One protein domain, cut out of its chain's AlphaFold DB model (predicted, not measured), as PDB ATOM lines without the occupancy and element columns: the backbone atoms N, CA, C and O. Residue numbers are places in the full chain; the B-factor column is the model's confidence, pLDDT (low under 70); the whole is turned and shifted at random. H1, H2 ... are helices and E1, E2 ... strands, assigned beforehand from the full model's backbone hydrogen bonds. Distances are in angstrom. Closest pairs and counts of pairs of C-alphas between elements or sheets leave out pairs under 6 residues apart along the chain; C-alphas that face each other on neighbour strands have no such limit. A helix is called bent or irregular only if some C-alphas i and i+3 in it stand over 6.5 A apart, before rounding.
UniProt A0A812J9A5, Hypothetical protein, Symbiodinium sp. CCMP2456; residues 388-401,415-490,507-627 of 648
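This is residues 388 to 401, 415 to 490 and 507 to 627 of the 648 residues of the protein "Hypothetical protein" of Symbiodinium sp. CCMP2456 (UniProt A0A812J9A5). Picture a loose-ended stack of helices running back and forth, with H6 and H7 in its middle, H4, H5 and H2 toward one end, and H8 and H9 toward the other. The small helix H1 packs on H7, and the winding stretch from residue 449 to 464, after the short strand E1, lies at the rim. The printed part has 211 residues, in the order H1 H2 H3 E1 H4 H5 H6 H7 H8 H9, and its class is mostly helix, with 131 residues in the nine named helices and 4 in the strand. H2 and H4 to H9 make an up-and-down bundle, each running against the one before it, with the helix packing part aligned and part crossed. It is compact, with a radius of gyration of the C-alphas of 17.9 A, and spans 54 by 42 by 30 A.

Start at residues 388 to 393, H1, and then find H3, residues 436 to 439: they touch, closest at the C-alphas of Gly 388 and Phe 438, 5.2 A apart. H2, residues 415 to 425, touches H5, residues 511 to 528, through residues 513 to 520 of H5 alone; the closest C-alphas, Asp 417 and Phe 513, are 7.7 A apart. At E1, residues 445 to 448, you find a strand that pairs with no named strand, though its residues 447 to 448 pair antiparallel with residues 453 to 454. H4, residues 465 to 483, has a kink of 29 degrees near residue 472 and touches H5 opposite ways at a shallow tilt of 30 degrees, closest at the C-alphas of Thr 482 and Ala 517, 6.4 A apart. H5 forms a helical hairpin with H6, residues 533 to 552, where the closest C-alphas, Ala 521 and Ala 538, are 5.1 A apart. H6 and H7, residues 556 to 579, are the hubs, touching four helices each; they form a hairpin, closest at the C-alphas of Val 543 and Leu 566, 6.1 A apart. H7 touches H1 with residues 565 to 569 alone, and the C-alphas of Phe 391 and Ala 565 come closest, at 5.3 A. H7 and H8, residues 587 to 600, form a hairpin at a shallow tilt of 12 degrees, closest at the C-alphas of Leu 570 and Ile 594, 7.0 A apart. H8 in turn forms a hairpin with H9, residues 611 to 625, at a steep tilt of 41 degrees, closest at the C-alphas of Val 591 and Val 624, 6.3 A apart. H6 and H9 are apart. Every O i to N i+4 pair is within hydrogen-bond range in H2, H5, H6 and H9, against 1 of 2 in H1, 13 of 15 in H4, 18 of 20 in H7 and 8 of 10 in H8; H3 is too short for such a pair.

Find C-alpha 388 at (27.531, 29.069, 46.419), where H1 begins. From C-alpha 465 at (25.481, 24.413, 24.389), H4 runs 24.9 A. H5 then covers 25.4 A, H6 29.1 A, and H7, the longest with 24 residues, 36.3 A. H8 covers 18.7 A, and H9, 20.6 A, ends at C-alpha 625 at (44.008, 17.649, 62.305). Look for irregular places: in H8, C-alphas 589 and 592 are 7.9 A apart; H4 and H7 are irregular only just, with C-alphas 470 and 473 6.7 A apart and C-alphas 557 and 560 6.8 A apart.

The two C-alphas farthest apart, Glu 466 and Ala 606, are 54.6 A apart. Residues 402 to 414 are not printed, a gap of 26.7 A from C-alpha 401 to C-alpha 415; residues 491 to 506 are not printed either, a gap of 7.1 A from C-alpha 490 to C-alpha 507. Of the links that are printed whole, E1 to H4 is long. The mean pLDDT of the printed part is 77.0, and 46 residues are under 70, among them residues 388 to 401 and 484 to 490.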
ATOM      1  N   GLY A 388      26.952  28.639  47.687       46.69
ATOM      2  CA  GLY A 388      27.531  29.069  46.419       46.69
ATOM      3  C   GLY A 388      27.283  30.535  46.061       46.69
ATOM      4  O   GLY A 388      28.157  31.130  45.439       46.69
ATOM      5  N   ARG A 389      26.143  31.132  46.445       47.38
ATOM      6  CA  ARG A 389      25.788  32.526  46.107       47.38
ATOM      7  C   ARG A 389      26.251  33.519  47.176       47.38
ATOM      8  O   ARG A 389      26.833  34.544  46.837       47.38
ATOM      9  N   ALA A 390      26.143  33.155  48.456       45.81
ATOM     10  CA  ALA A 390      26.598  33.977  49.580       45.81
ATOM     11  C   ALA A 390      28.114  34.249  49.551       45.81
ATOM     12  O   ALA A 390      28.563  35.337  49.919       45.81
ATOM     13  N   PHE A 391      28.910  33.282  49.076       52.16
ATOM     14  CA  PHE A 391      30.348  33.468  48.866       52.16
ATOM     15  C   PHE A 391      30.652  34.614  47.880       52.16
ATOM     16  O   PHE A 391      31.625  35.344  48.064       52.16
ATOM     17  N   TRP A 392      29.792  34.820  46.875       54.69
ATOM     18  CA  TRP A 392      29.943  35.865  45.859       54.69
ATOM     19  C   TRP A 392      29.256  37.177  46.231       54.69
ATOM     20  O   TRP A 392      29.834  38.240  46.011       54.69
ATOM     21  N   ASP A 393      28.095  37.128  46.883       50.28
ATOM     22  CA  ASP A 393      27.408  38.329  47.374       50.28
ATOM     23  C   ASP A 393      28.283  39.109  48.378       50.28
ATOM     24  O   ASP A 393      28.278  40.339  48.407       50.28
ATOM     25  N   LEU A 394      29.126  38.415  49.154       48.84
ATOM     26  CA  LEU A 394      30.121  39.041  50.033       48.84
ATOM     27  C   LEU A 394      31.415  39.461  49.298       48.84
ATOM     28  O   LEU A 394      32.115  40.358  49.778       48.84
ATOM     29  N   ALA A 395      31.723  38.911  48.119       50.41
ATOM     30  CA  ALA A 395      32.791  39.440  47.267       50.41
ATOM     31  C   ALA A 395      32.435  40.852  46.767       50.41
ATOM     32  O   ALA A 395      33.298  41.730  46.739       50.41
ATOM     33  N   SER A 396      31.149  41.130  46.531       49.09
ATOM     34  CA  SER A 396      30.629  42.489  46.312       49.09
ATOM     35  C   SER A 396      30.842  43.409  47.526       49.09
ATOM     36  O   SER A 396      31.048  44.610  47.380       49.09
ATOM     37  N   LEU A 397      30.917  42.859  48.743       47.53
ATOM     38  CA  LEU A 397      31.250  43.603  49.969       47.53
ATOM     39  C   LEU A 397      32.758  43.867  50.139       47.53
ATOM     40  O   LEU A 397      33.165  44.667  50.990       47.53
ATOM     41  N   MET A 398      33.613  43.248  49.318       52.06
ATOM     42  CA  MET A 398      34.996  43.700  49.135       52.06
ATOM     43  C   MET A 398      35.067  45.003  48.329       52.06
ATOM     44  O   MET A 398      36.060  45.716  48.467       52.06
ATOM     45  N   LEU A 399      34.031  45.324  47.541       49.41
ATOM     46  CA  LEU A 399      34.017  46.439  46.591       49.41
ATOM     47  C   LEU A 399      33.538  47.786  47.176       49.41
ATOM     48  O   LEU A 399      33.681  48.791  46.487       49.41
ATOM     49  N   LEU A 400      33.032  47.859  48.421       42.19
ATOM     50  CA  LEU A 400      32.514  49.108  49.027       42.19
ATOM     51  C   LEU A 400      32.917  49.244  50.513       42.19
ATOM     52  O   LEU A 400      32.846  48.245  51.240       42.19
ATOM     53  N   PRO A 401      33.359  50.437  50.986       42.09
ATOM     54  CA  PRO A 401      32.698  51.734  50.756       42.09
ATOM     55  C   PRO A 401      33.658  52.911  50.434       42.09
ATOM     56  O   PRO A 401      34.406  53.337  51.310       42.09
ATOM     57  N   GLU A 415      45.796  48.170  28.784       66.62
ATOM     58  CA  GLU A 415      45.225  47.642  27.521       66.62
ATOM     59  C   GLU A 415      44.663  46.212  27.658       66.62
ATOM     60  O   GLU A 415      43.595  45.890  27.136       66.62
ATOM     61  N   GLU A 416      45.354  45.345  28.406       63.66
ATOM     62  CA  GLU A 416      44.891  43.972  28.674       63.66
ATOM     63  C   GLU A 416      43.568  43.943  29.447       63.66
ATOM     64  O   GLU A 416      42.729  43.059  29.263       63.66
ATOM     65  N   ASP A 417      43.411  44.941  30.297       63.31
ATOM     66  CA  ASP A 417      42.315  45.147  31.213       63.31
ATOM     67  C   ASP A 417      41.059  45.588  30.424       63.31
ATOM     68  O   ASP A 417      39.977  45.012  30.605       63.31
ATOM     69  N   ALA A 418      41.219  46.492  29.450       67.81
ATOM     70  CA  ALA A 418      40.167  46.884  28.508       67.81
ATOM     71  C   ALA A 418      39.725  45.730  27.583       67.81
ATOM     72  O   ALA A 418      38.534  45.568  27.307       67.81
ATOM     73  N   VAL A 419      40.661  44.885  27.128       69.50
ATOM     74  CA  VAL A 419      40.348  43.694  26.311       69.50
ATOM     75  C   VAL A 419      39.482  42.702  27.087       69.50
ATOM     76  O   VAL A 419      38.515  42.175  26.535       69.50
ATOM     77  N   ALA A 420      39.802  42.454  28.360       67.25
ATOM     78  CA  ALA A 420      39.010  41.570  29.210       67.25
ATOM     79  C   ALA A 420      37.588  42.108  29.425       67.25
ATOM     80  O   ALA A 420      36.631  41.348  29.297       67.25
ATOM     81  N   ARG A 421      37.440  43.414  29.680       72.94
ATOM     82  CA  ARG A 421      36.129  44.055  29.848       72.94
ATOM     83  C   ARG A 421      35.285  43.963  28.578       72.94
ATOM     84  O   ARG A 421      34.174  43.455  28.631       72.94
ATOM     85  N   ASN A 422      35.841  44.333  27.425       76.19
ATOM     86  CA  ASN A 422      35.129  44.231  26.146       76.19
ATOM     87  C   ASN A 422      34.712  42.784  25.820       76.19
ATOM     88  O   ASN A 422      33.662  42.559  25.221       76.19
ATOM     89  N   ALA A 423      35.523  41.795  26.215       75.38
ATOM     90  CA  ALA A 423      35.183  40.384  26.063       75.38
ATOM     91  C   ALA A 423      34.011  39.957  26.967       75.38
ATOM     92  O   ALA A 423      33.189  39.152  26.534       75.38
ATOM     93  N   LEU A 424      33.924  40.493  28.189       71.81
ATOM     94  CA  LEU A 424      32.803  40.257  29.105       71.81
ATOM     95  C   LEU A 424      31.527  40.975  28.634       71.81
ATOM     96  O   LEU A 424      30.470  40.350  28.577       71.81
ATOM     97  N   ASP A 425      31.637  42.238  28.217       74.50
ATOM     98  CA  ASP A 425      30.520  43.051  27.707       74.50
ATOM     99  C   ASP A 425      29.904  42.457  26.427       74.50
ATOM    100  O   ASP A 425      28.708  42.595  26.169       74.50
ATOM    101  N   GLY A 426      30.721  41.778  25.615       75.81
ATOM    102  CA  GLY A 426      30.313  41.132  24.367       75.81
ATOM    103  C   GLY A 426      29.695  39.737  24.519       75.81
ATOM    104  O   GLY A 426      29.443  39.088  23.502       75.81
ATOM    105  N   MET A 427      29.483  39.237  25.742       78.38
ATOM    106  CA  MET A 427      28.990  37.872  25.940       78.38
ATOM    107  C   MET A 427      27.509  37.692  25.562       78.38
ATOM    108  O   MET A 427      26.689  38.587  25.794       78.38
ATOM    109  N   PRO A 428      27.124  36.517  25.018       76.00
ATOM    110  CA  PRO A 428      25.726  36.188  24.767       76.00
ATOM    111  C   PRO A 428      24.886  36.272  26.047       76.00
ATOM    112  O   PRO A 428      25.272  35.772  27.104       76.00
ATOM    113  N   ARG A 429      23.702  36.887  25.946       75.75
ATOM    114  CA  ARG A 429      22.756  36.985  27.068       75.75
ATOM    115  C   ARG A 429      22.076  35.641  27.332       75.75
ATOM    116  O   ARG A 429      21.865  34.854  26.415       75.75
ATOM    117  N   GLY A 430      21.663  35.406  28.578       73.06
ATOM    118  CA  GLY A 430      20.878  34.222  28.946       73.06
ATOM    119  C   GLY A 430      21.696  32.937  29.111       73.06
ATOM    120  O   GLY A 430      21.123  31.845  29.111       73.06
ATOM    121  N   LEU A 431      23.018  33.042  29.269       81.31
ATOM    122  CA  LEU A 431      23.891  31.919  29.631       81.31
ATOM    123  C   LEU A 431      23.921  31.629  31.135       81.31
ATOM    124  O   LEU A 431      24.297  30.532  31.530       81.31
ATOM    125  N   GLU A 432      23.483  32.578  31.959       82.19
ATOM    126  CA  GLU A 432      23.500  32.466  33.419       82.19
ATOM    127  C   GLU A 432      22.681  31.265  33.901       82.19
ATOM    128  O   GLU A 432      21.601  30.960  33.376       82.19
ATOM    129  N   LEU A 433      23.213  30.561  34.892       79.00
ATOM    130  CA  LEU A 433      22.541  29.457  35.553       79.00
ATOM    131  C   LEU A 433      21.490  29.993  36.534       79.00
ATOM    132  O   LEU A 433      21.741  30.991  37.211       79.00
ATOM    133  N   PRO A 434      20.330  29.325  36.655       74.81
ATOM    134  CA  PRO A 434      19.328  29.697  37.649       74.81
ATOM    135  C   PRO A 434      19.853  29.450  39.069       74.81
ATOM    136  O   PRO A 434      20.702  28.575  39.269       74.81
ATOM    137  N   ALA A 435      19.285  30.140  40.064       70.12
ATOM    138  CA  ALA A 435      19.679  30.019  41.473       70.12
ATOM    139  C   ALA A 435      19.794  28.554  41.935       70.12
ATOM    140  O   ALA A 435      20.805  28.169  42.512       70.12
ATOM    141  N   ALA A 436      18.835  27.698  41.555       70.50
ATOM    142  CA  ALA A 436      18.814  26.271  41.887       70.50
ATOM    143  C   ALA A 436      20.123  25.516  41.565       70.50
ATOM    144  O   ALA A 436      20.453  24.560  42.266       70.50
ATOM    145  N   ALA A 437      20.888  25.945  40.554       75.56
ATOM    146  CA  ALA A 437      22.190  25.363  40.208       75.56
ATOM    147  C   ALA A 437      23.281  25.586  41.276       75.56
ATOM    148  O   ALA A 437      24.306  24.905  41.244       75.56
ATOM    149  N   PHE A 438      23.072  26.530  42.197       73.38
ATOM    150  CA  PHE A 438      23.989  26.889  43.283       73.38
ATOM    151  C   PHE A 438      23.502  26.429  44.661       73.38
ATOM    152  O   PHE A 438      24.312  26.320  45.581       73.38
ATOM    153  N   GLU A 439      22.200  26.174  44.819       62.78
ATOM    154  CA  GLU A 439      21.589  25.860  46.123       62.78
ATOM    155  C   GLU A 439      21.293  24.373  46.308       62.78
ATOM    156  O   GLU A 439      21.276  23.881  47.435       62.78
ATOM    157  N   SER A 440      21.047  23.647  45.214       61.78
ATOM    158  CA  SER A 440      20.645  22.246  45.262       61.78
ATOM    159  C   SER A 440      21.782  21.331  44.823       61.78
ATOM    160  O   SER A 440      22.230  21.367  43.676       61.78
ATOM    161  N   SER A 441      22.179  20.424  45.717       64.75
ATOM    162  CA  SER A 441      23.060  19.295  45.396       64.75
ATOM    163  C   SER A 441      22.459  18.322  44.374       64.75
ATOM    164  O   SER A 441      23.175  17.474  43.848       64.75
ATOM    165  N   ASP A 442      21.157  18.430  44.083       69.12
ATOM    166  CA  ASP A 442      20.429  17.513  43.200       69.12
ATOM    167  C   ASP A 442      20.483  17.934  41.725       69.12
ATOM    168  O   ASP A 442      19.963  17.221  40.849       69.12
ATOM    169  N   VAL A 443      21.080  19.096  41.430       80.44
ATOM    170  CA  VAL A 443      21.320  19.527  40.054       80.44
ATOM    171  C   VAL A 443      22.488  18.714  39.487       80.44
ATOM    172  O   VAL A 443      23.623  18.858  39.937       80.44
ATOM    173  N   PRO A 444      22.242  17.857  38.478       86.25
ATOM    174  CA  PRO A 444      23.284  17.031  37.889       86.25
ATOM    175  C   PRO A 444      24.279  17.894  37.113       86.25
ATOM    176  O   PRO A 444      23.906  18.863  36.442       86.25
ATOM    177  N   LEU A 445      25.541  17.486  37.144       89.19
ATOM    178  CA  LEU A 445      26.591  18.084  36.333       89.19
ATOM    179  C   LEU A 445      26.643  17.384  34.982       89.19
ATOM    180  O   LEU A 445      26.688  16.157  34.915       89.19
ATOM    181  N   ALA A 446      26.638  18.160  33.909       91.75
ATOM    182  CA  ALA A 446      26.927  17.647  32.588       91.75
ATOM    183  C   ALA A 446      28.434  17.399  32.458       91.75
ATOM    184  O   ALA A 446      29.232  18.322  32.634       91.75
ATOM    185  N   ALA A 447      28.804  16.152  32.171       91.50
ATOM    186  CA  ALA A 447      30.184  15.737  31.956       91.50
ATOM    187  C   ALA A 447      30.654  16.180  30.568       91.50
ATOM    188  O   ALA A 447      29.853  16.214  29.634       91.50
ATOM    189  N   PHE A 448      31.926  16.558  30.450       92.12
ATOM    190  CA  PHE A 448      32.520  16.994  29.189       92.12
ATOM    191  C   PHE A 448      33.399  15.888  28.604       92.12
ATOM    192  O   PHE A 448      34.423  15.560  29.202       92.12
ATOM    193  N   ASP A 449      33.045  15.386  27.422       87.56
ATOM    194  CA  ASP A 449      33.683  14.221  26.774       87.56
ATOM    195  C   ASP A 449      34.894  14.572  25.877       87.56
ATOM    196  O   ASP A 449      35.388  13.765  25.086       87.56
ATOM    197  N   GLY A 450      35.344  15.830  25.923       83.62
ATOM    198  CA  GLY A 450      36.355  16.373  25.012       83.62
ATOM    199  C   GLY A 450      35.781  17.212  23.868       83.62
ATOM    200  O   GLY A 450      36.522  18.006  23.281       83.62
ATOM    201  N   LYS A 451      34.485  17.083  23.561       86.31
ATOM    202  CA  LYS A 451      33.808  17.820  22.481       86.31
ATOM    203  C   LYS A 451      32.497  18.460  22.913       86.31
ATOM    204  O   LYS A 451      32.233  19.585  22.508       86.31
ATOM    205  N   SER A 452      31.684  17.752  23.687       90.38
ATOM    206  CA  SER A 452      30.335  18.161  24.073       90.38
ATOM    207  C   SER A 452      30.058  17.864  25.540       90.38
ATOM    208  O   SER A 452      30.745  17.056  26.169       90.38
ATOM    209  N   TRP A 453      29.040  18.519  26.089       94.00
ATOM    210  CA  TRP A 453      28.552  18.222  27.428       94.00
ATOM    211  C   TRP A 453      27.367  17.260  27.378       94.00
ATOM    212  O   TRP A 453      26.448  17.402  26.567       94.00
ATOM    213  N   ARG A 454      27.327  16.300  28.301       92.94
ATOM    214  CA  ARG A 454      26.214  15.353  28.454       92.94
ATOM    215  C   ARG A 454      25.773  15.273  29.905       92.94
ATOM    216  O   ARG A 454      26.551  14.940  30.793       92.94
ATOM    217  N   CYS A 455      24.502  15.570  30.158       91.38
ATOM    218  CA  CYS A 455      23.920  15.407  31.484       91.38
ATOM    219  C   CYS A 455      23.597  13.928  31.759       91.38
ATOM    220  O   CYS A 455      22.797  13.352  31.019       91.38
ATOM    221  N   PRO A 456      24.103  13.326  32.849       86.62
ATOM    222  CA  PRO A 456      23.831  11.925  33.173       86.62
ATOM    223  C   PRO A 456      22.371  11.674  33.589       86.62
ATOM    224  O   PRO A 456      21.884  10.557  33.469       86.62
ATOM    225  N   LYS A 457      21.648  12.705  34.058       86.69
ATOM    226  CA  LYS A 457      20.249  12.584  34.509       86.69
ATOM    227  C   LYS A 457      19.251  12.625  33.356       86.69
ATOM    228  O   LYS A 457      18.349  11.800  33.298       86.69
ATOM    229  N   CYS A 458      19.367  13.617  32.472       85.19
ATOM    230  CA  CYS A 458      18.410  13.808  31.378       85.19
ATOM    231  C   CYS A 458      18.925  13.318  30.018       85.19
ATOM    232  O   CYS A 458      18.176  13.356  29.046       85.19
ATOM    233  N   GLY A 459      20.195  12.906  29.921       86.44
ATOM    234  CA  GLY A 459      20.842  12.450  28.686       86.44
ATOM    235  C   GLY A 459      21.100  13.551  27.649       86.44
ATOM    236  O   GLY A 459      21.667  13.281  26.593       86.44
ATOM    237  N   ARG A 460      20.680  14.792  27.926       86.88
ATOM    238  CA  ARG A 460      20.751  15.923  26.991       86.88
ATOM    239  C   ARG A 460      21.973  16.798  27.254       86.88
ATOM    240  O   ARG A 460      22.442  16.858  28.397       86.88
ATOM    241  N   PRO A 461      22.444  17.530  26.235       87.38
ATOM    242  CA  PRO A 461      23.376  18.611  26.470       87.38
ATOM    243  C   PRO A 461      22.733  19.747  27.284       87.38
ATOM    244  O   PRO A 461      21.497  19.895  27.307       87.38
ATOM    245  N   PRO A 462      23.556  20.563  27.964       84.94
ATOM    246  CA  PRO A 462      23.130  21.820  28.560       84.94
ATOM    247  C   PRO A 462      22.346  22.681  27.563       84.94
ATOM    248  O   PRO A 462      22.531  22.614  26.351       84.94
ATOM    249  N   LYS A 463      21.421  23.484  28.084       84.06
ATOM    250  CA  LYS A 463      20.721  24.489  27.278       84.06
ATOM    251  C   LYS A 463      21.747  25.525  26.798       84.06
ATOM    252  O   LYS A 463      22.597  25.900  27.600       84.06
ATOM    253  N   ASN A 464      21.643  25.981  25.547       85.25
ATOM    254  CA  ASN A 464      22.587  26.916  24.913       85.25
ATOM    255  C   ASN A 464      24.024  26.358  24.807       85.25
ATOM    256  O   ASN A 464      25.001  27.057  25.072       85.25
ATOM    257  N   GLU A 465      24.167  25.060  24.496       88.62
ATOM    258  CA  GLU A 465      25.481  24.413  24.389       88.62
ATOM    259  C   GLU A 465      26.390  25.087  23.350       88.62
ATOM    260  O   GLU A 465      27.572  25.265  23.625       88.62
ATOM    261  N   GLU A 466      25.867  25.480  22.187       88.50
ATOM    262  CA  GLU A 466      26.672  26.096  21.122       88.50
ATOM    263  C   GLU A 466      27.311  27.410  21.591       88.50
ATOM    264  O   GLU A 466      28.518  27.626  21.435       88.50
ATOM    265  N   GLU A 467      26.532  28.268  22.252       89.75
ATOM    266  CA  GLU A 467      27.040  29.498  22.846       89.75
ATOM    267  C   GLU A 467      28.041  29.202  23.971       89.75
ATOM    268  O   GLU A 467      29.099  29.836  24.026       89.75
ATOM    269  N   LEU A 468      27.773  28.207  24.826       89.31
ATOM    270  CA  LEU A 468      28.700  27.785  25.883       89.31
ATOM    271  C   LEU A 468      30.031  27.266  25.318       89.31
ATOM    272  O   LEU A 468      31.083  27.615  25.850       89.31
ATOM    273  N   GLN A 469      30.017  26.500  24.224       89.12
ATOM    274  CA  GLN A 469      31.234  26.024  23.553       89.12
ATOM    275  C   GLN A 469      32.066  27.181  22.980       89.12
ATOM    276  O   GLN A 469      33.295  27.095  22.938       89.12
ATOM    277  N   SER A 470      31.424  28.282  22.580       86.44
ATOM    278  CA  SER A 470      32.122  29.493  22.127       86.44
ATOM    279  C   SER A 470      32.715  30.311  23.287       86.44
ATOM    280  O   SER A 470      33.819  30.856  23.174       86.44
ATOM    281  N   VAL A 471      32.008  30.362  24.420       88.56
ATOM    282  CA  VAL A 471      32.317  31.231  25.564       88.56
ATOM    283  C   VAL A 471      33.268  30.579  26.569       88.56
ATOM    284  O   VAL A 471      34.166  31.254  27.079       88.56
ATOM    285  N   GLU A 472      33.134  29.283  26.858       91.62
ATOM    286  CA  GLU A 472      33.945  28.601  27.879       91.62
ATOM    287  C   GLU A 472      35.456  28.721  27.618       91.62
ATOM    288  O   GLU A 472      36.170  29.117  28.544       91.62
ATOM    289  N   PRO A 473      35.979  28.534  26.387       88.56
ATOM    290  CA  PRO A 473      37.406  28.715  26.126       88.56
ATOM    291  C   PRO A 473      37.877  30.163  26.308       88.56
ATOM    292  O   PRO A 473      39.035  30.399  26.667       88.56
ATOM    293  N   LEU A 474      37.013  31.148  26.036       86.75
ATOM    294  CA  LEU A 474      37.312  32.566  26.251       86.75
ATOM    295  C   LEU A 474      37.417  32.868  27.749       86.75
ATOM    296  O   LEU A 474      38.437  33.406  28.188       86.75
ATOM    297  N   LEU A 475      36.416  32.454  28.527       87.44
ATOM    298  CA  LEU A 475      36.409  32.577  29.984       87.44
ATOM    299  C   LEU A 475      37.578  31.827  30.624       87.44
ATOM    300  O   LEU A 475      38.222  32.355  31.525       87.44
ATOM    301  N   GLY A 476      37.911  30.641  30.117       88.38
ATOM    302  CA  GLY A 476      39.075  29.869  30.536       88.38
ATOM    303  C   GLY A 476      40.391  30.613  30.314       88.38
ATOM    304  O   GLY A 476      41.219  30.678  31.220       88.38
ATOM    305  N   ARG A 477      40.580  31.237  29.143       84.12
ATOM    306  CA  ARG A 477      41.777  32.051  28.862       84.12
ATOM    307  C   ARG A 477      41.858  33.287  29.750       84.12
ATOM    308  O   ARG A 477      42.941  33.583  30.245       84.12
ATOM    309  N   LEU A 478      40.745  33.993  29.951       83.56
ATOM    310  CA  LEU A 478      40.692  35.144  30.856       83.56
ATOM    311  C   LEU A 478      41.005  34.713  32.294       83.56
ATOM    312  O   LEU A 478      41.843  35.329  32.943       83.56
ATOM    313  N   ALA A 479      40.421  33.611  32.766       85.31
ATOM    314  CA  ALA A 479      40.684  33.052  34.090       85.31
ATOM    315  C   ALA A 479      42.150  32.618  34.260       85.31
ATOM    316  O   ALA A 479      42.762  32.936  35.278       85.31
ATOM    317  N   GLU A 480      42.747  31.951  33.265       81.12
ATOM    318  CA  GLU A 480      44.178  31.612  33.264       81.12
ATOM    319  C   GLU A 480      45.032  32.885  33.368       81.12
ATOM    320  O   GLU A 480      45.948  32.963  34.185       81.12
ATOM    321  N   LYS A 481      44.705  33.922  32.592       77.56
ATOM    322  CA  LYS A 481      45.455  35.180  32.598       77.56
ATOM    323  C   LYS A 481      45.304  35.961  33.900       77.56
ATOM    324  O   LYS A 481      46.282  36.544  34.342       77.56
ATOM    325  N   THR A 482      44.124  35.954  34.513       78.25
ATOM    326  CA  THR A 482      43.806  36.770  35.693       78.25
ATOM    327  C   THR A 482      44.119  36.031  36.993       78.25
ATOM    328  O   THR A 482      44.918  36.506  37.799       78.25
ATOM    329  N   PHE A 483      43.564  34.832  37.190       79.12
ATOM    330  CA  PHE A 483      43.659  34.091  38.455       79.12
ATOM    331  C   PHE A 483      44.989  33.342  38.625       79.12
ATOM    332  O   PHE A 483      45.369  33.012  39.748       79.12
ATOM    333  N   PHE A 484      45.741  33.093  37.544       69.00
ATOM    334  CA  PHE A 484      47.061  32.443  37.620       69.00
ATOM    335  C   PHE A 484      48.232  33.397  37.408       69.00
ATOM    336  O   PHE A 484      49.385  32.950  37.523       69.00
ATOM    337  N   SER A 485      47.958  34.678  37.133       62.34
ATOM    338  CA  SER A 485      48.984  35.662  36.805       62.34
ATOM    339  C   SER A 485      50.080  35.730  37.871       62.34
ATOM    340  O   SER A 485      49.781  35.818  39.067       62.34
ATOM    341  N   PRO A 486      51.361  35.808  37.472       45.41
ATOM    342  CA  PRO A 486      52.435  36.261  38.347       45.41
ATOM    343  C   PRO A 486      52.219  37.689  38.884       45.41
ATOM    344  O   PRO A 486      52.883  38.068  39.842       45.41
ATOM    345  N   SER A 487      51.317  38.506  38.325       42.97
ATOM    346  CA  SER A 487      50.937  39.790  38.942       42.97
ATOM    347  C   SER A 487      50.119  39.618  40.230       42.97
ATOM    348  O   SER A 487      50.114  40.526  41.053       42.97
ATOM    349  N   MET A 488      49.546  38.433  40.483       48.53
ATOM    350  CA  MET A 488      49.006  38.032  41.792       48.53
ATOM    351  C   MET A 488      50.087  37.432  42.714       48.53
ATOM    352  O   MET A 488      49.822  36.527  43.512       48.53
ATOM    353  N   THR A 489      51.342  37.872  42.565       41.66
ATOM    354  CA  THR A 489      52.412  37.541  43.515       41.66
ATOM    355  C   THR A 489      52.291  38.475  44.726       41.66
ATOM    356  O   THR A 489      52.146  39.681  44.522       41.66
ATOM    357  N   PRO A 490      52.369  37.956  45.967       40.34
ATOM    358  CA  PRO A 490      52.372  38.751  47.193       40.34
ATOM    359  C   PRO A 490      53.360  39.918  47.162       40.34
ATOM    360  O   PRO A 490      54.382  39.863  46.469       40.34
ATOM    361  N   LYS A 507      55.221  45.446  46.768       56.19
ATOM    362  CA  LYS A 507      54.337  45.425  45.597       56.19
ATOM    363  C   LYS A 507      52.900  45.211  46.053       56.19
ATOM    364  O   LYS A 507      52.567  44.125  46.516       56.19
ATOM    365  N   MET A 508      52.079  46.246  45.926       65.44
ATOM    366  CA  MET A 508      50.643  46.187  46.198       65.44
ATOM    367  C   MET A 508      49.879  45.834  44.916       65.44
ATOM    368  O   MET A 508      50.310  46.168  43.811       65.44
ATOM    369  N   VAL A 509      48.748  45.150  45.060       69.25
ATOM    370  CA  VAL A 509      47.843  44.832  43.951       69.25
ATOM    371  C   VAL A 509      46.931  46.034  43.699       69.25
ATOM    372  O   VAL A 509      46.305  46.536  44.633       69.25
ATOM    373  N   LYS A 510      46.836  46.492  42.442       71.06
ATOM    374  CA  LYS A 510      45.960  47.610  42.046       71.06
ATOM    375  C   LYS A 510      44.489  47.291  42.364       71.06
ATOM    376  O   LYS A 510      44.025  46.182  42.092       71.06
ATOM    377  N   ARG A 511      43.724  48.271  42.865       71.12
ATOM    378  CA  ARG A 511      42.274  48.118  43.128       71.12
ATOM    379  C   ARG A 511      41.471  47.790  41.868       71.12
ATOM    380  O   ARG A 511      40.599  46.928  41.918       71.12
ATOM    381  N   SER A 512      41.790  48.441  40.747       66.56
ATOM    382  CA  SER A 512      41.145  48.211  39.445       66.56
ATOM    383  C   SER A 512      41.271  46.755  38.991       66.56
ATOM    384  O   SER A 512      40.282  46.138  38.602       66.56
ATOM    385  N   PHE A 513      42.460  46.168  39.147       75.50
ATOM    386  CA  PHE A 513      42.692  44.751  38.872       75.50
ATOM    387  C   PHE A 513      41.835  43.841  39.764       75.50
ATOM    388  O   PHE A 513      41.208  42.912  39.261       75.50
ATOM    389  N   VAL A 514      41.769  44.105  41.078       74.69
ATOM    390  CA  VAL A 514      40.951  43.298  42.006       74.69
ATOM    391  C   VAL A 514      39.473  43.360  41.630       74.69
ATOM    392  O   VAL A 514      38.829  42.315  41.584       74.69
ATOM    393  N   ARG A 515      38.942  44.548  41.314       73.25
ATOM    394  CA  ARG A 515      37.548  44.715  40.869       73.25
ATOM    395  C   ARG A 515      37.249  43.843  39.649       73.25
ATOM    396  O   ARG A 515      36.334  43.032  39.695       73.25
ATOM    397  N   ARG A 516      38.086  43.926  38.618       72.88
ATOM    398  CA  ARG A 516      37.933  43.157  37.377       72.88
ATOM    399  C   ARG A 516      38.074  41.651  37.583       72.88
ATOM    400  O   ARG A 516      37.371  40.857  36.965       72.88
ATOM    401  N   ALA A 517      38.983  41.239  38.466       77.56
ATOM    402  CA  ALA A 517      39.133  39.838  38.829       77.56
ATOM    403  C   ALA A 517      37.881  39.309  39.549       77.56
ATOM    404  O   ALA A 517      37.480  38.175  39.294       77.56
ATOM    405  N   LEU A 518      37.241  40.123  40.394       76.50
ATOM    406  CA  LEU A 518      35.974  39.784  41.046       76.50
ATOM    407  C   LEU A 518      34.793  39.765  40.064       76.50
ATOM    408  O   LEU A 518      33.971  38.856  40.142       76.50
ATOM    409  N   GLU A 519      34.733  40.697  39.112       75.50
ATOM    410  CA  GLU A 519      33.738  40.687  38.027       75.50
ATOM    411  C   GLU A 519      33.862  39.413  37.188       75.50
ATOM    412  O   GLU A 519      32.901  38.657  37.059       75.50
ATOM    413  N   LEU A 520      35.073  39.098  36.710       78.75
ATOM    414  CA  LEU A 520      35.338  37.859  35.980       78.75
ATOM    415  C   LEU A 520      34.973  36.628  36.818       78.75
ATOM    416  O   LEU A 520      34.390  35.687  36.290       78.75
ATOM    417  N   ALA A 521      35.307  36.628  38.112       79.88
ATOM    418  CA  ALA A 521      34.996  35.546  39.041       79.88
ATOM    419  C   ALA A 521      33.485  35.312  39.190       79.88
ATOM    420  O   ALA A 521      33.031  34.163  39.143       79.88
ATOM    421  N   ALA A 522      32.703  36.387  39.310       76.19
ATOM    422  CA  ALA A 522      31.247  36.324  39.338       76.19
ATOM    423  C   ALA A 522      30.705  35.781  38.010       76.19
ATOM    424  O   ALA A 522      29.916  34.834  38.002       76.19
ATOM    425  N   THR A 523      31.193  36.298  36.882       80.31
ATOM    426  CA  THR A 523      30.752  35.868  35.556       80.31
ATOM    427  C   THR A 523      31.034  34.390  35.290       80.31
ATOM    428  O   THR A 523      30.129  33.664  34.877       80.31
ATOM    429  N   VAL A 524      32.253  33.898  35.556       84.19
ATOM    430  CA  VAL A 524      32.558  32.467  35.360       84.19
ATOM    431  C   VAL A 524      31.702  31.584  36.261       84.19
ATOM    432  O   VAL A 524      31.300  30.506  35.835       84.19
ATOM    433  N   SER A 525      31.381  32.046  37.470       81.69
ATOM    434  CA  SER A 525      30.534  31.307  38.409       81.69
ATOM    435  C   SER A 525      29.099  31.206  37.915       81.69
ATOM    436  O   SER A 525      28.545  30.108  37.896       81.69
ATOM    437  N   LEU A 526      28.526  32.322  37.459       80.12
ATOM    438  CA  LEU A 526      27.160  32.380  36.940       80.12
ATOM    439  C   LEU A 526      26.988  31.574  35.650       80.12
ATOM    440  O   LEU A 526      25.945  30.958  35.462       80.12
ATOM    441  N   VAL A 527      27.996  31.560  34.775       83.50
ATOM    442  CA  VAL A 527      27.904  30.914  33.454       83.50
ATOM    443  C   VAL A 527      28.306  29.437  33.492       83.50
ATOM    444  O   VAL A 527      27.629  28.602  32.901       83.50
ATOM    445  N   LEU A 528      29.409  29.096  34.167       87.00
ATOM    446  CA  LEU A 528      30.006  27.751  34.108       87.00
ATOM    447  C   LEU A 528      29.636  26.887  35.322       87.00
ATOM    448  O   LEU A 528      29.724  25.662  35.270       87.00
ATOM    449  N   GLY A 529      29.154  27.505  36.399       81.81
ATOM    450  CA  GLY A 529      28.640  26.800  37.566       81.81
ATOM    451  C   GLY A 529      29.714  26.308  38.542       81.81
ATOM    452  O   GLY A 529      30.915  26.370  38.277       81.81
ATOM    453  N   PRO A 530      29.289  25.807  39.712       77.31
ATOM    454  CA  PRO A 530      30.135  25.707  40.902       77.31
ATOM    455  C   PRO A 530      31.272  24.680  40.828       77.31
ATOM    456  O   PRO A 530      32.173  24.765  41.656       77.31
ATOM    457  N   GLN A 531      31.232  23.731  39.885       80.88
ATOM    458  CA  GLN A 531      32.228  22.653  39.761       80.88
ATOM    459  C   GLN A 531      33.246  22.855  38.630       80.88
ATOM    460  O   GLN A 531      34.161  22.047  38.449       80.88
ATOM    461  N   HIS A 532      33.110  23.938  37.865       89.50
ATOM    462  CA  HIS A 532      34.021  24.222  36.770       89.50
ATOM    463  C   HIS A 532      35.373  24.722  37.294       89.50
ATOM    464  O   HIS A 532      35.437  25.531  38.223       89.50
ATOM    465  N   TRP A 533      36.482  24.299  36.681       90.00
ATOM    466  CA  TRP A 533      37.832  24.619  37.160       90.00
ATOM    467  C   TRP A 533      38.055  26.122  37.363       90.00
ATOM    468  O   TRP A 533      38.582  26.527  38.398       90.00
ATOM    469  N   THR A 534      37.614  26.964  36.420       88.81
ATOM    470  CA  THR A 534      37.751  28.429  36.513       88.81
ATOM    471  C   THR A 534      37.094  28.993  37.769       88.81
ATOM    472  O   THR A 534      37.646  29.906  38.383       88.81
ATOM    473  N   VAL A 535      35.962  28.424  38.182       86.12
ATOM    474  CA  VAL A 535      35.198  28.841  39.361       86.12
ATOM    475  C   VAL A 535      35.939  28.480  40.640       86.12
ATOM    476  O   VAL A 535      35.990  29.283  41.567       86.12
ATOM    477  N   HIS A 536      36.615  27.334  40.688       85.19
ATOM    478  CA  HIS A 536      37.448  26.984  41.840       85.19
ATOM    479  C   HIS A 536      38.686  27.871  41.979       85.19
ATOM    480  O   HIS A 536      39.047  28.249  43.094       85.19
ATOM    481  N   TRP A 537      39.305  28.275  40.870       85.12
ATOM    482  CA  TRP A 537      40.392  29.261  40.903       85.12
ATOM    483  C   TRP A 537      39.914  30.639  41.340       85.12
ATOM    484  O   TRP A 537      40.580  31.298  42.138       85.12
ATOM    485  N   ALA A 538      38.731  31.036  40.880       83.94
ATOM    486  CA  ALA A 538      38.067  32.240  41.341       83.94
ATOM    487  C   ALA A 538      37.781  32.180  42.856       83.94
ATOM    488  O   ALA A 538      38.076  33.128  43.583       83.94
ATOM    489  N   ARG A 539      37.292  31.041  43.366       83.31
ATOM    490  CA  ARG A 539      37.074  30.810  44.805       83.31
ATOM    491  C   ARG A 539      38.369  30.891  45.607       83.31
ATOM    492  O   ARG A 539      38.390  31.542  46.646       83.31
ATOM    493  N   LEU A 540      39.458  30.289  45.126       83.75
ATOM    494  CA  LEU A 540      40.772  30.386  45.772       83.75
ATOM    495  C   LEU A 540      41.264  31.836  45.862       83.75
ATOM    496  O   LEU A 540      41.752  32.244  46.915       83.75
ATOM    497  N   LEU A 541      41.095  32.624  44.793       82.06
ATOM    498  CA  LEU A 541      41.398  34.057  44.809       82.06
ATOM    499  C   LEU A 541      40.580  34.785  45.885       82.06
ATOM    500  O   LEU A 541      41.139  35.540  46.678       82.06
ATOM    501  N   VAL A 542      39.269  34.552  45.937       79.31
ATOM    502  CA  VAL A 542      38.402  35.196  46.931       79.31
ATOM    503  C   VAL A 542      38.775  34.786  48.356       79.31
ATOM    504  O   VAL A 542      38.888  35.651  49.218       79.31
ATOM    505  N   VAL A 543      39.063  33.508  48.608       84.56
ATOM    506  CA  VAL A 543      39.572  33.041  49.909       84.56
ATOM    507  C   VAL A 543      40.840  33.804  50.313       84.56
ATOM    508  O   VAL A 543      40.912  34.321  51.431       84.56
ATOM    509  N   ASP A 544      41.809  33.938  49.403       83.38
ATOM    510  CA  ASP A 544      43.062  34.662  49.661       83.38
ATOM    511  C   ASP A 544      42.803  36.152  49.960       83.38
ATOM    512  O   ASP A 544      43.417  36.732  50.865       83.38
ATOM    513  N   LEU A 545      41.846  36.772  49.263       79.50
ATOM    514  CA  LEU A 545      41.416  38.152  49.498       79.50
ATOM    515  C   LEU A 545      40.735  38.332  50.864       79.50
ATOM    516  O   LEU A 545      41.014  39.316  51.553       79.50
ATOM    517  N   TYR A 546      39.886  37.394  51.289       80.12
ATOM    518  CA  TYR A 546      39.222  37.446  52.598       80.12
ATOM    519  C   TYR A 546      40.225  37.308  53.730       80.12
ATOM    520  O   TYR A 546      40.222  38.131  54.645       80.12
ATOM    521  N   ILE A 547      41.114  36.314  53.645       82.69
ATOM    522  CA  ILE A 547      42.194  36.120  54.618       82.69
ATOM    523  C   ILE A 547      43.025  37.400  54.737       82.69
ATOM    524  O   ILE A 547      43.304  37.867  55.844       82.69
ATOM    525  N   SER A 548      43.359  38.014  53.601       79.69
ATOM    526  CA  SER A 548      44.121  39.261  53.567       79.69
ATOM    527  C   SER A 548      43.356  40.418  54.218       79.69
ATOM    528  O   SER A 548      43.876  41.071  55.124       79.69
ATOM    529  N   LYS A 549      42.090  40.652  53.852       76.88
ATOM    530  CA  LYS A 549      41.280  41.732  54.441       76.88
ATOM    531  C   LYS A 549      41.057  41.526  55.945       76.88
ATOM    532  O   LYS A 549      41.158  42.485  56.703       76.88
ATOM    533  N   MET A 550      40.838  40.291  56.395       78.31
ATOM    534  CA  MET A 550      40.722  39.952  57.820       78.31
ATOM    535  C   MET A 550      42.030  40.091  58.601       78.31
ATOM    536  O   MET A 550      41.984  40.293  59.816       78.31
ATOM    537  N   SER A 551      43.174  40.002  57.917       79.12
ATOM    538  CA  SER A 551      44.499  40.195  58.512       79.12
ATOM    539  C   SER A 551      44.873  41.667  58.683       79.12
ATOM    540  O   SER A 551      45.581  41.991  59.633       79.12
ATOM    541  N   TYR A 552      44.419  42.545  57.780       71.31
ATOM    542  CA  TYR A 552      44.927  43.922  57.684       71.31
ATOM    543  C   TYR A 552      43.889  45.031  57.927       71.31
ATOM    544  O   TYR A 552      44.295  46.172  58.133       71.31
ATOM    545  N   ALA A 553      42.579  44.746  57.926       66.00
ATOM    546  CA  ALA A 553      41.535  45.763  58.104       66.00
ATOM    547  C   ALA A 553      40.803  45.652  59.461       66.00
ATOM    548  O   ALA A 553      40.529  44.543  59.932       66.00
ATOM    549  N   PRO A 554      40.403  46.779  60.086       64.31
ATOM    550  CA  PRO A 554      39.499  46.766  61.233       64.31
ATOM    551  C   PRO A 554      38.085  46.389  60.768       64.31
ATOM    552  O   PRO A 554      37.397  47.170  60.119       64.31
ATOM    553  N   LEU A 555      37.649  45.163  61.071       63.75
ATOM    554  CA  LEU A 555      36.424  44.594  60.490       63.75
ATOM    555  C   LEU A 555      35.133  44.787  61.298       63.75
ATOM    556  O   LEU A 555      34.062  44.458  60.786       63.75
ATOM    557  N   GLY A 556      35.206  45.326  62.522       68.38
ATOM    558  CA  GLY A 556      34.029  45.620  63.352       68.38
ATOM    559  C   GLY A 556      32.977  44.495  63.346       68.38
ATOM    560  O   GLY A 556      33.315  43.319  63.479       68.38
ATOM    561  N   ALA A 557      31.707  44.856  63.136       63.94
ATOM    562  CA  ALA A 557      30.574  43.923  63.094       63.94
ATOM    563  C   ALA A 557      30.577  42.958  61.884       63.94
ATOM    564  O   ALA A 557      30.003  41.876  61.967       63.94
ATOM    565  N   ARG A 558      31.263  43.293  60.781       71.31
ATOM    566  CA  ARG A 558      31.247  42.492  59.534       71.31
ATOM    567  C   ARG A 558      32.177  41.280  59.571       71.31
ATOM    568  O   ARG A 558      32.160  40.445  58.669       71.31
ATOM    569  N   ARG A 559      32.999  41.160  60.618       76.25
ATOM    570  CA  ARG A 559      33.947  40.048  60.777       76.25
ATOM    571  C   ARG A 559      33.255  38.684  60.799       76.25
ATOM    572  O   ARG A 559      33.801  37.722  60.269       76.25
ATOM    573  N   VAL A 560      32.067  38.616  61.398       77.44
ATOM    574  CA  VAL A 560      31.279  37.384  61.532       77.44
ATOM    575  C   VAL A 560      30.788  36.894  60.166       77.44
ATOM    576  O   VAL A 560      30.996  35.732  59.829       77.44
ATOM    577  N   GLU A 561      30.216  37.786  59.356       74.81
ATOM    578  CA  GLU A 561      29.745  37.486  57.994       74.81
ATOM    579  C   GLU A 561      30.895  37.005  57.100       74.81
ATOM    580  O   GLU A 561      30.785  35.985  56.418       74.81
ATOM    581  N   MET A 562      32.038  37.696  57.161       77.38
ATOM    582  CA  MET A 562      33.226  37.316  56.398       77.38
ATOM    583  C   MET A 562      33.778  35.950  56.814       77.38
ATOM    584  O   MET A 562      34.131  35.154  55.945       77.38
ATOM    585  N   ALA A 563      33.827  35.655  58.117       80.75
ATOM    586  CA  ALA A 563      34.260  34.350  58.613       80.75
ATOM    587  C   ALA A 563      33.320  33.228  58.141       80.75
ATOM    588  O   ALA A 563      33.785  32.168  57.726       80.75
ATOM    589  N   ALA A 564      32.006  33.468  58.149       79.44
ATOM    590  CA  ALA A 564      31.016  32.488  57.716       79.44
ATOM    591  C   ALA A 564      31.156  32.121  56.227       79.44
ATOM    592  O   ALA A 564      31.125  30.935  55.876       79.44
ATOM    593  N   ALA A 565      31.362  33.119  55.359       76.88
ATOM    594  CA  ALA A 565      31.609  32.887  53.935       76.88
ATOM    595  C   ALA A 565      32.968  32.239  53.676       76.88
ATOM    596  O   ALA A 565      33.046  31.289  52.901       76.88
ATOM    597  N   LEU A 566      34.023  32.693  54.360       83.69
ATOM    598  CA  LEU A 566      35.358  32.110  54.243       83.69
ATOM    599  C   LEU A 566      35.346  30.617  54.592       83.69
ATOM    600  O   LEU A 566      35.885  29.804  53.842       83.69
ATOM    601  N   PHE A 567      34.699  30.239  55.697       87.44
ATOM    602  CA  PHE A 567      34.616  28.837  56.104       87.44
ATOM    603  C   PHE A 567      33.777  28.000  55.142       87.44
ATOM    604  O   PHE A 567      34.192  26.900  54.794       87.44
ATOM    605  N   SER A 568      32.646  28.520  54.663       81.00
ATOM    606  CA  SER A 568      31.807  27.791  53.703       81.00
ATOM    607  C   SER A 568      32.524  27.578  52.366       81.00
ATOM    608  O   SER A 568      32.544  26.461  51.860       81.00
ATOM    609  N   GLY A 569      33.218  28.599  51.852       80.44
ATOM    610  CA  GLY A 569      34.018  28.467  50.633       80.44
ATOM    611  C   GLY A 569      35.162  27.456  50.771       80.44
ATOM    612  O   GLY A 569      35.443  26.711  49.834       80.44
ATOM    613  N   LEU A 570      35.805  27.386  51.943       88.00
ATOM    614  CA  LEU A 570      36.844  26.391  52.226       88.00
ATOM    615  C   LEU A 570      36.290  24.964  52.341       88.00
ATOM    616  O   LEU A 570      36.931  24.041  51.841       88.00
ATOM    617  N   GLU A 571      35.120  24.777  52.959       85.44
ATOM    618  CA  GLU A 571      34.433  23.477  53.008       85.44
ATOM    619  C   GLU A 571      34.075  22.993  51.597       85.44
ATOM    620  O   GLU A 571      34.409  21.867  51.235       85.44
ATOM    621  N   GLU A 572      33.487  23.856  50.765       80.62
ATOM    622  CA  GLU A 572      33.143  23.513  49.381       80.62
ATOM    623  C   GLU A 572      34.373  23.179  48.532       80.62
ATOM    624  O   GLU A 572      34.360  22.225  47.752       80.62
ATOM    625  N   LEU A 573      35.455  23.955  48.665       86.12
ATOM    626  CA  LEU A 573      36.711  23.663  47.973       86.12
ATOM    627  C   LEU A 573      37.294  22.319  48.424       86.12
ATOM    628  O   LEU A 573      37.837  21.587  47.597       86.12
ATOM    629  N   TRP A 574      37.180  21.984  49.709       88.94
ATOM    630  CA  TRP A 574      37.633  20.700  50.232       88.94
ATOM    631  C   TRP A 574      36.820  19.533  49.672       88.94
ATOM    632  O   TRP A 574      37.397  18.548  49.210       88.94
ATOM    633  N   GLU A 575      35.492  19.644  49.696       84.38
ATOM    634  CA  GLU A 575      34.577  18.626  49.172       84.38
ATOM    635  C   GLU A 575      34.790  18.404  47.670       84.38
ATOM    636  O   GLU A 575      34.851  17.259  47.222       84.38
ATOM    637  N   TRP A 576      35.011  19.473  46.905       85.19
ATOM    638  CA  TRP A 576      35.383  19.371  45.496       85.19
ATOM    639  C   TRP A 576      36.728  18.666  45.286       85.19
ATOM    640  O   TRP A 576      36.826  17.738  44.490       85.19
ATOM    641  N   LEU A 577      37.781  19.045  46.015       86.88
ATOM    642  CA  LEU A 577      39.075  18.363  45.890       86.88
ATOM    643  C   LEU A 577      38.970  16.870  46.225       86.88
ATOM    644  O   LEU A 577      39.637  16.052  45.588       86.88
ATOM    645  N   ALA A 578      38.129  16.516  47.199       85.62
ATOM    646  CA  ALA A 578      37.839  15.129  47.534       85.62
ATOM    647  C   ALA A 578      37.072  14.414  46.406       85.62
ATOM    648  O   ALA A 578      37.377  13.259  46.109       85.62
ATOM    649  N   SER A 579      36.134  15.093  45.735       83.56
ATOM    650  CA  SER A 579      35.348  14.519  44.633       83.56
ATOM    651  C   SER A 579      36.159  14.271  43.357       83.56
ATOM    652  O   SER A 579      35.771  13.435  42.543       83.56
ATOM    653  N   LEU A 580      37.307  14.938  43.189       82.81
ATOM    654  CA  LEU A 580      38.223  14.708  42.065       82.81
ATOM    655  C   LEU A 580      39.009  13.393  42.161       82.81
ATOM    656  O   LEU A 580      39.734  13.068  41.216       82.81
ATOM    657  N   TRP A 581      38.919  12.678  43.291       81.31
ATOM    658  CA  TRP A 581      39.655  11.438  43.554       81.31
ATOM    659  C   TRP A 581      41.141  11.569  43.211       81.31
ATOM    660  O   TRP A 581      41.705  10.738  42.509       81.31
ATOM    661  N   LEU A 582      41.786  12.654  43.649       85.19
ATOM    662  CA  LEU A 582      43.222  12.843  43.457       85.19
ATOM    663  C   LEU A 582      44.008  11.933  44.409       85.19
ATOM    664  O   LEU A 582      43.590  11.670  45.529       85.19
ATOM    665  N   ALA A 583      45.199  11.499  43.985       84.88
ATOM    666  CA  ALA A 583      46.095  10.738  44.860       84.88
ATOM    667  C   ALA A 583      46.627  11.595  46.023       84.88
ATOM    668  O   ALA A 583      47.020  11.069  47.059       84.88
ATOM    669  N   HIS A 584      46.659  12.917  45.838       84.06
ATOM    670  CA  HIS A 584      46.994  13.869  46.888       84.06
ATOM    671  C   HIS A 584      45.768  14.136  47.759       84.06
ATOM    672  O   HIS A 584      44.665  14.309  47.242       84.06
ATOM    673  N   ASN A 585      45.980  14.245  49.067       82.38
ATOM    674  CA  ASN A 585      44.929  14.646  49.989       82.38
ATOM    675  C   ASN A 585      44.537  16.126  49.741       82.38
ATOM    676  O   ASN A 585      45.424  16.934  49.452       82.38
ATOM    677  N   PRO A 586      43.256  16.524  49.885       84.69
ATOM    678  CA  PRO A 586      42.830  17.926  49.782       84.69
ATOM    679  C   PRO A 586      43.651  18.917  50.626       84.69
ATOM    680  O   PRO A 586      43.864  20.060  50.209       84.69
ATOM    681  N   SER A 587      44.186  18.484  51.773       82.44
ATOM    682  CA  SER A 587      45.101  19.289  52.597       82.44
ATOM    683  C   SER A 587      46.323  19.800  51.843       82.44
ATOM    684  O   SER A 587      46.759  20.914  52.120       82.44
ATOM    685  N   CYS A 588      46.822  19.073  50.837       80.69
ATOM    686  CA  CYS A 588      47.912  19.535  49.980       80.69
ATOM    687  C   CYS A 588      47.610  20.844  49.248       80.69
ATOM    688  O   CYS A 588      48.535  21.424  48.698       80.69
ATOM    689  N   PHE A 589      46.355  21.277  49.167       84.50
ATOM    690  CA  PHE A 589      45.975  22.484  48.435       84.50
ATOM    691  C   PHE A 589      45.405  23.586  49.334       84.50
ATOM    692  O   PHE A 589      45.438  24.764  48.969       84.50
ATOM    693  N   LEU A 590      44.831  23.211  50.483       88.50
ATOM    694  CA  LEU A 590      44.035  24.119  51.314       88.50
ATOM    695  C   LEU A 590      44.533  24.261  52.752       88.50
ATOM    696  O   LEU A 590      44.076  25.178  53.431       88.50
ATOM    697  N   VAL A 591      45.449  23.414  53.238       87.50
ATOM    698  CA  VAL A 591      45.794  23.377  54.674       87.50
ATOM    699  C   VAL A 591      46.269  24.730  55.200       87.50
ATOM    700  O   VAL A 591      45.759  25.196  56.217       87.50
ATOM    701  N   THR A 592      47.170  25.415  54.483       86.81
ATOM    702  CA  THR A 592      47.659  26.738  54.906       86.81
ATOM    703  C   THR A 592      46.534  27.766  54.941       86.81
ATOM    704  O   THR A 592      46.471  28.572  55.866       86.81
ATOM    705  N   ARG A 593      45.611  27.723  53.970       89.69
ATOM    706  CA  ARG A 593      44.458  28.636  53.922       89.69
ATOM    707  C   ARG A 593      43.499  28.386  55.074       89.69
ATOM    708  O   ARG A 593      43.036  29.345  55.673       89.69
ATOM    709  N   ILE A 594      43.222  27.122  55.395       91.19
ATOM    710  CA  ILE A 594      42.321  26.758  56.491       91.19
ATOM    711  C   ILE A 594      42.908  27.194  57.831       91.19
ATOM    712  O   ILE A 594      42.225  27.864  58.603       91.19
ATOM    713  N   LEU A 595      44.178  26.872  58.089       89.62
ATOM    714  CA  LEU A 595      44.857  27.278  59.320       89.62
ATOM    715  C   LEU A 595      44.863  28.801  59.481       89.62
ATOM    716  O   LEU A 595      44.552  29.313  60.558       89.62
ATOM    717  N   GLU A 596      45.155  29.532  58.406       89.06
ATOM    718  CA  GLU A 596      45.159  30.988  58.453       89.06
ATOM    719  C   GLU A 596      43.748  31.572  58.601       89.06
ATOM    720  O   GLU A 596      43.556  32.493  59.391       89.06
ATOM    721  N   ALA A 597      42.746  31.013  57.919       89.81
ATOM    722  CA  ALA A 597      41.346  31.410  58.051       89.81
ATOM    723  C   ALA A 597      40.849  31.279  59.497       89.81
ATOM    724  O   ALA A 597      40.241  32.208  60.034       89.81
ATOM    725  N   LEU A 598      41.148  30.153  60.153       89.50
ATOM    726  CA  LEU A 598      40.815  29.925  61.561       89.50
ATOM    727  C   LEU A 598      41.520  30.944  62.469       89.50
ATOM    728  O   LEU A 598      40.889  31.527  63.358       89.50
ATOM    729  N   ARG A 599      42.800  31.231  62.196       88.31
ATOM    730  CA  ARG A 599      43.595  32.223  62.931       88.31
ATOM    731  C   ARG A 599      43.005  33.633  62.823       88.31
ATOM    732  O   ARG A 599      42.799  34.283  63.848       88.31
ATOM    733  N   VAL A 600      42.723  34.120  61.612       84.62
ATOM    734  CA  VAL A 600      42.245  35.504  61.377       84.62
ATOM    735  C   VAL A 600      40.791  35.716  61.796       84.62
ATOM    736  O   VAL A 600      40.403  36.838  62.133       84.62
ATOM    737  N   ALA A 601      39.993  34.647  61.822       81.50
ATOM    738  CA  ALA A 601      38.642  34.659  62.377       81.50
ATOM    739  C   ALA A 601      38.626  34.717  63.915       81.50
ATOM    740  O   ALA A 601      37.578  34.981  64.501       81.50
ATOM    741  N   GLY A 602      39.772  34.507  64.575       74.81
ATOM    742  CA  GLY A 602      39.876  34.531  66.031       74.81
ATOM    743  C   GLY A 602      39.328  33.273  66.703       74.81
ATOM    744  O   GLY A 602      38.904  33.361  67.858       74.81
ATOM    745  N   ALA A 603      39.340  32.122  66.014       58.94
ATOM    746  CA  ALA A 603      39.014  30.820  66.593       58.94
ATOM    747  C   ALA A 603      40.058  30.479  67.680       58.94
ATOM    748  O   ALA A 603      41.119  29.936  67.394       58.94
ATOM    749  N   GLY A 604      39.796  30.908  68.920       50.91
ATOM    750  CA  GLY A 604      40.736  30.856  70.052       50.91
ATOM    751  C   GLY A 604      40.861  32.159  70.862       50.91
ATOM    752  O   GLY A 604      41.602  32.192  71.840       50.91
ATOM    753  N   SER A 605      40.158  33.232  70.481       54.75
ATOM    754  CA  SER A 605      40.156  34.536  71.172       54.75
ATOM    755  C   SER A 605      38.849  34.804  71.939       54.75
ATOM    756  O   SER A 605      37.862  34.102  71.750       54.75
ATOM    757  N   ALA A 606      38.816  35.851  72.777       43.78
ATOM    758  CA  ALA A 606      37.652  36.255  73.586       43.78
ATOM    759  C   ALA A 606      36.402  36.676  72.774       43.78
ATOM    760  O   ALA A 606      35.341  36.915  73.350       43.78
ATOM    761  N   PHE A 607      36.513  36.778  71.446       55.69
ATOM    762  CA  PHE A 607      35.401  37.069  70.549       55.69
ATOM    763  C   PHE A 607      34.674  35.767  70.180       55.69
ATOM    764  O   PHE A 607      35.165  34.968  69.383       55.69
ATOM    765  N   LEU A 608      33.504  35.541  70.776       62.78
ATOM    766  CA  LEU A 608      32.695  34.354  70.508       62.78
ATOM    767  C   LEU A 608      31.999  34.491  69.147       62.78
ATOM    768  O   LEU A 608      31.057  35.265  68.992       62.78
ATOM    769  N   LEU A 609      32.453  33.713  68.160       74.31
ATOM    770  CA  LEU A 609      31.703  33.499  66.920       74.31
ATOM    771  C   LEU A 609      30.326  32.882  67.249       74.31
ATOM    772  O   LEU A 609      30.235  32.104  68.199       74.31
ATOM    773  N   PRO A 610      29.265  33.160  66.474       81.50
ATOM    774  CA  PRO A 610      27.985  32.467  66.608       81.50
ATOM    775  C   PRO A 610      28.122  30.930  66.547       81.50
ATOM    776  O   PRO A 610      29.004  30.433  65.836       81.50
ATOM    777  N   PRO A 611      27.252  30.156  67.230       80.88
ATOM    778  CA  PRO A 611      27.358  28.691  67.317       80.88
ATOM    779  C   PRO A 611      27.440  27.957  65.968       80.88
ATOM    780  O   PRO A 611      28.169  26.971  65.829       80.88
ATOM    781  N   GLU A 612      26.730  28.448  64.952       77.94
ATOM    782  CA  GLU A 612      26.743  27.885  63.595       77.94
ATOM    783  C   GLU A 612      28.129  28.001  62.947       77.94
ATOM    784  O   GLU A 612      28.668  27.034  62.402       77.94
ATOM    785  N   ILE A 613      28.769  29.162  63.096       81.44
ATOM    786  CA  ILE A 613      30.102  29.435  62.549       81.44
ATOM    787  C   ILE A 613      31.169  28.671  63.341       81.44
ATOM    788  O   ILE A 613      32.103  28.133  62.749       81.44
ATOM    789  N   GLN A 614      31.012  28.539  64.664       83.38
ATOM    790  CA  GLN A 614      31.883  27.679  65.477       83.38
ATOM    791  C   GLN A 614      31.822  26.211  65.041       83.38
ATOM    792  O   GLN A 614      32.820  25.496  65.106       83.38
ATOM    793  N   THR A 615      30.657  25.741  64.597       86.12
ATOM    794  CA  THR A 615      30.493  24.367  64.111       86.12
ATOM    795  C   THR A 615      31.268  24.145  62.813       86.12
ATOM    796  O   THR A 615      32.032  23.182  62.734       86.12
ATOM    797  N   LYS A 616      31.190  25.082  61.861       85.38
ATOM    798  CA  LYS A 616      32.024  25.077  60.643       85.38
ATOM    799  C   LYS A 616      33.519  25.161  60.958       85.38
ATOM    800  O   LYS A 616      34.311  24.383  60.436       85.38
ATOM    801  N   ALA A 617      33.912  26.040  61.884       88.50
ATOM    802  CA  ALA A 617      35.304  26.159  62.321       88.50
ATOM    803  C   ALA A 617      35.846  24.838  62.897       88.50
ATOM    804  O   ALA A 617      36.936  24.407  62.531       88.50
ATOM    805  N   ARG A 618      35.068  24.156  63.752       89.19
ATOM    806  CA  ARG A 618      35.433  22.837  64.299       89.19
ATOM    807  C   ARG A 618      35.537  21.767  63.214       89.19
ATOM    808  O   ARG A 618      36.453  20.950  63.274       89.19
ATOM    809  N   ARG A 619      34.642  21.780  62.220       89.38
ATOM    810  CA  ARG A 619      34.705  20.861  61.075       89.38
ATOM    811  C   ARG A 619      35.989  21.073  60.273       89.38
ATOM    812  O   ARG A 619      36.721  20.114  60.058       89.38
ATOM    813  N   LEU A 620      36.309  22.316  59.915       90.44
ATOM    814  CA  LEU A 620      37.552  22.667  59.221       90.44
ATOM    815  C   LEU A 620      38.807  22.305  60.028       90.44
ATOM    816  O   LEU A 620      39.748  21.748  59.469       90.44
ATOM    817  N   GLN A 621      38.813  22.568  61.338       90.12
ATOM    818  CA  GLN A 621      39.916  22.172  62.216       90.12
ATOM    819  C   GLN A 621      40.095  20.649  62.219       90.12
ATOM    820  O   GLN A 621      41.205  20.166  62.021       90.12
ATOM    821  N   SER A 622      39.003  19.886  62.338       89.81
ATOM    822  CA  SER A 622      39.046  18.421  62.284       89.81
ATOM    823  C   SER A 622      39.568  17.895  60.944       89.81
ATOM    824  O   SER A 622      40.320  16.920  60.930       89.81
ATOM    825  N   LEU A 623      39.218  18.534  59.821       88.50
ATOM    826  CA  LEU A 623      39.767  18.177  58.510       88.50
ATOM    827  C   LEU A 623      41.289  18.327  58.485       88.50
ATOM    828  O   LEU A 623      41.977  17.434  57.996       88.50
ATOM    829  N   VAL A 624      41.822  19.416  59.042       85.94
ATOM    830  CA  VAL A 624      43.269  19.659  59.095       85.94
ATOM    831  C   VAL A 624      43.975  18.727  60.080       85.94
ATOM    832  O   VAL A 624      45.021  18.179  59.735       85.94
ATOM    833  N   ASP A 625      43.412  18.504  61.267       84.00
ATOM    834  CA  ASP A 625      44.008  17.649  62.305       84.00
ATOM    835  C   ASP A 625      44.151  16.192  61.847       84.00
ATOM    836  O   ASP A 625      45.107  15.507  62.212       84.00
ATOM    837  N   ASN A 626      43.220  15.733  61.007       76.62
ATOM    838  CA  ASN A 626      43.219  14.388  60.438       76.62
ATOM    839  C   ASN A 626      44.126  14.239  59.207       76.62
ATOM    840  O   ASN A 626      44.222  13.146  58.647       76.62
ATOM    841  N   CYS A 627      44.779  15.310  58.753       71.94
ATOM    842  CA  CYS A 627      45.657  15.241  57.595       71.94
ATOM    843  C   CYS A 627      47.097  14.925  57.980       71.94
ATOM    844  O   CYS A 627      47.682  15.501  58.899       71.94
TER     845      CYS A 627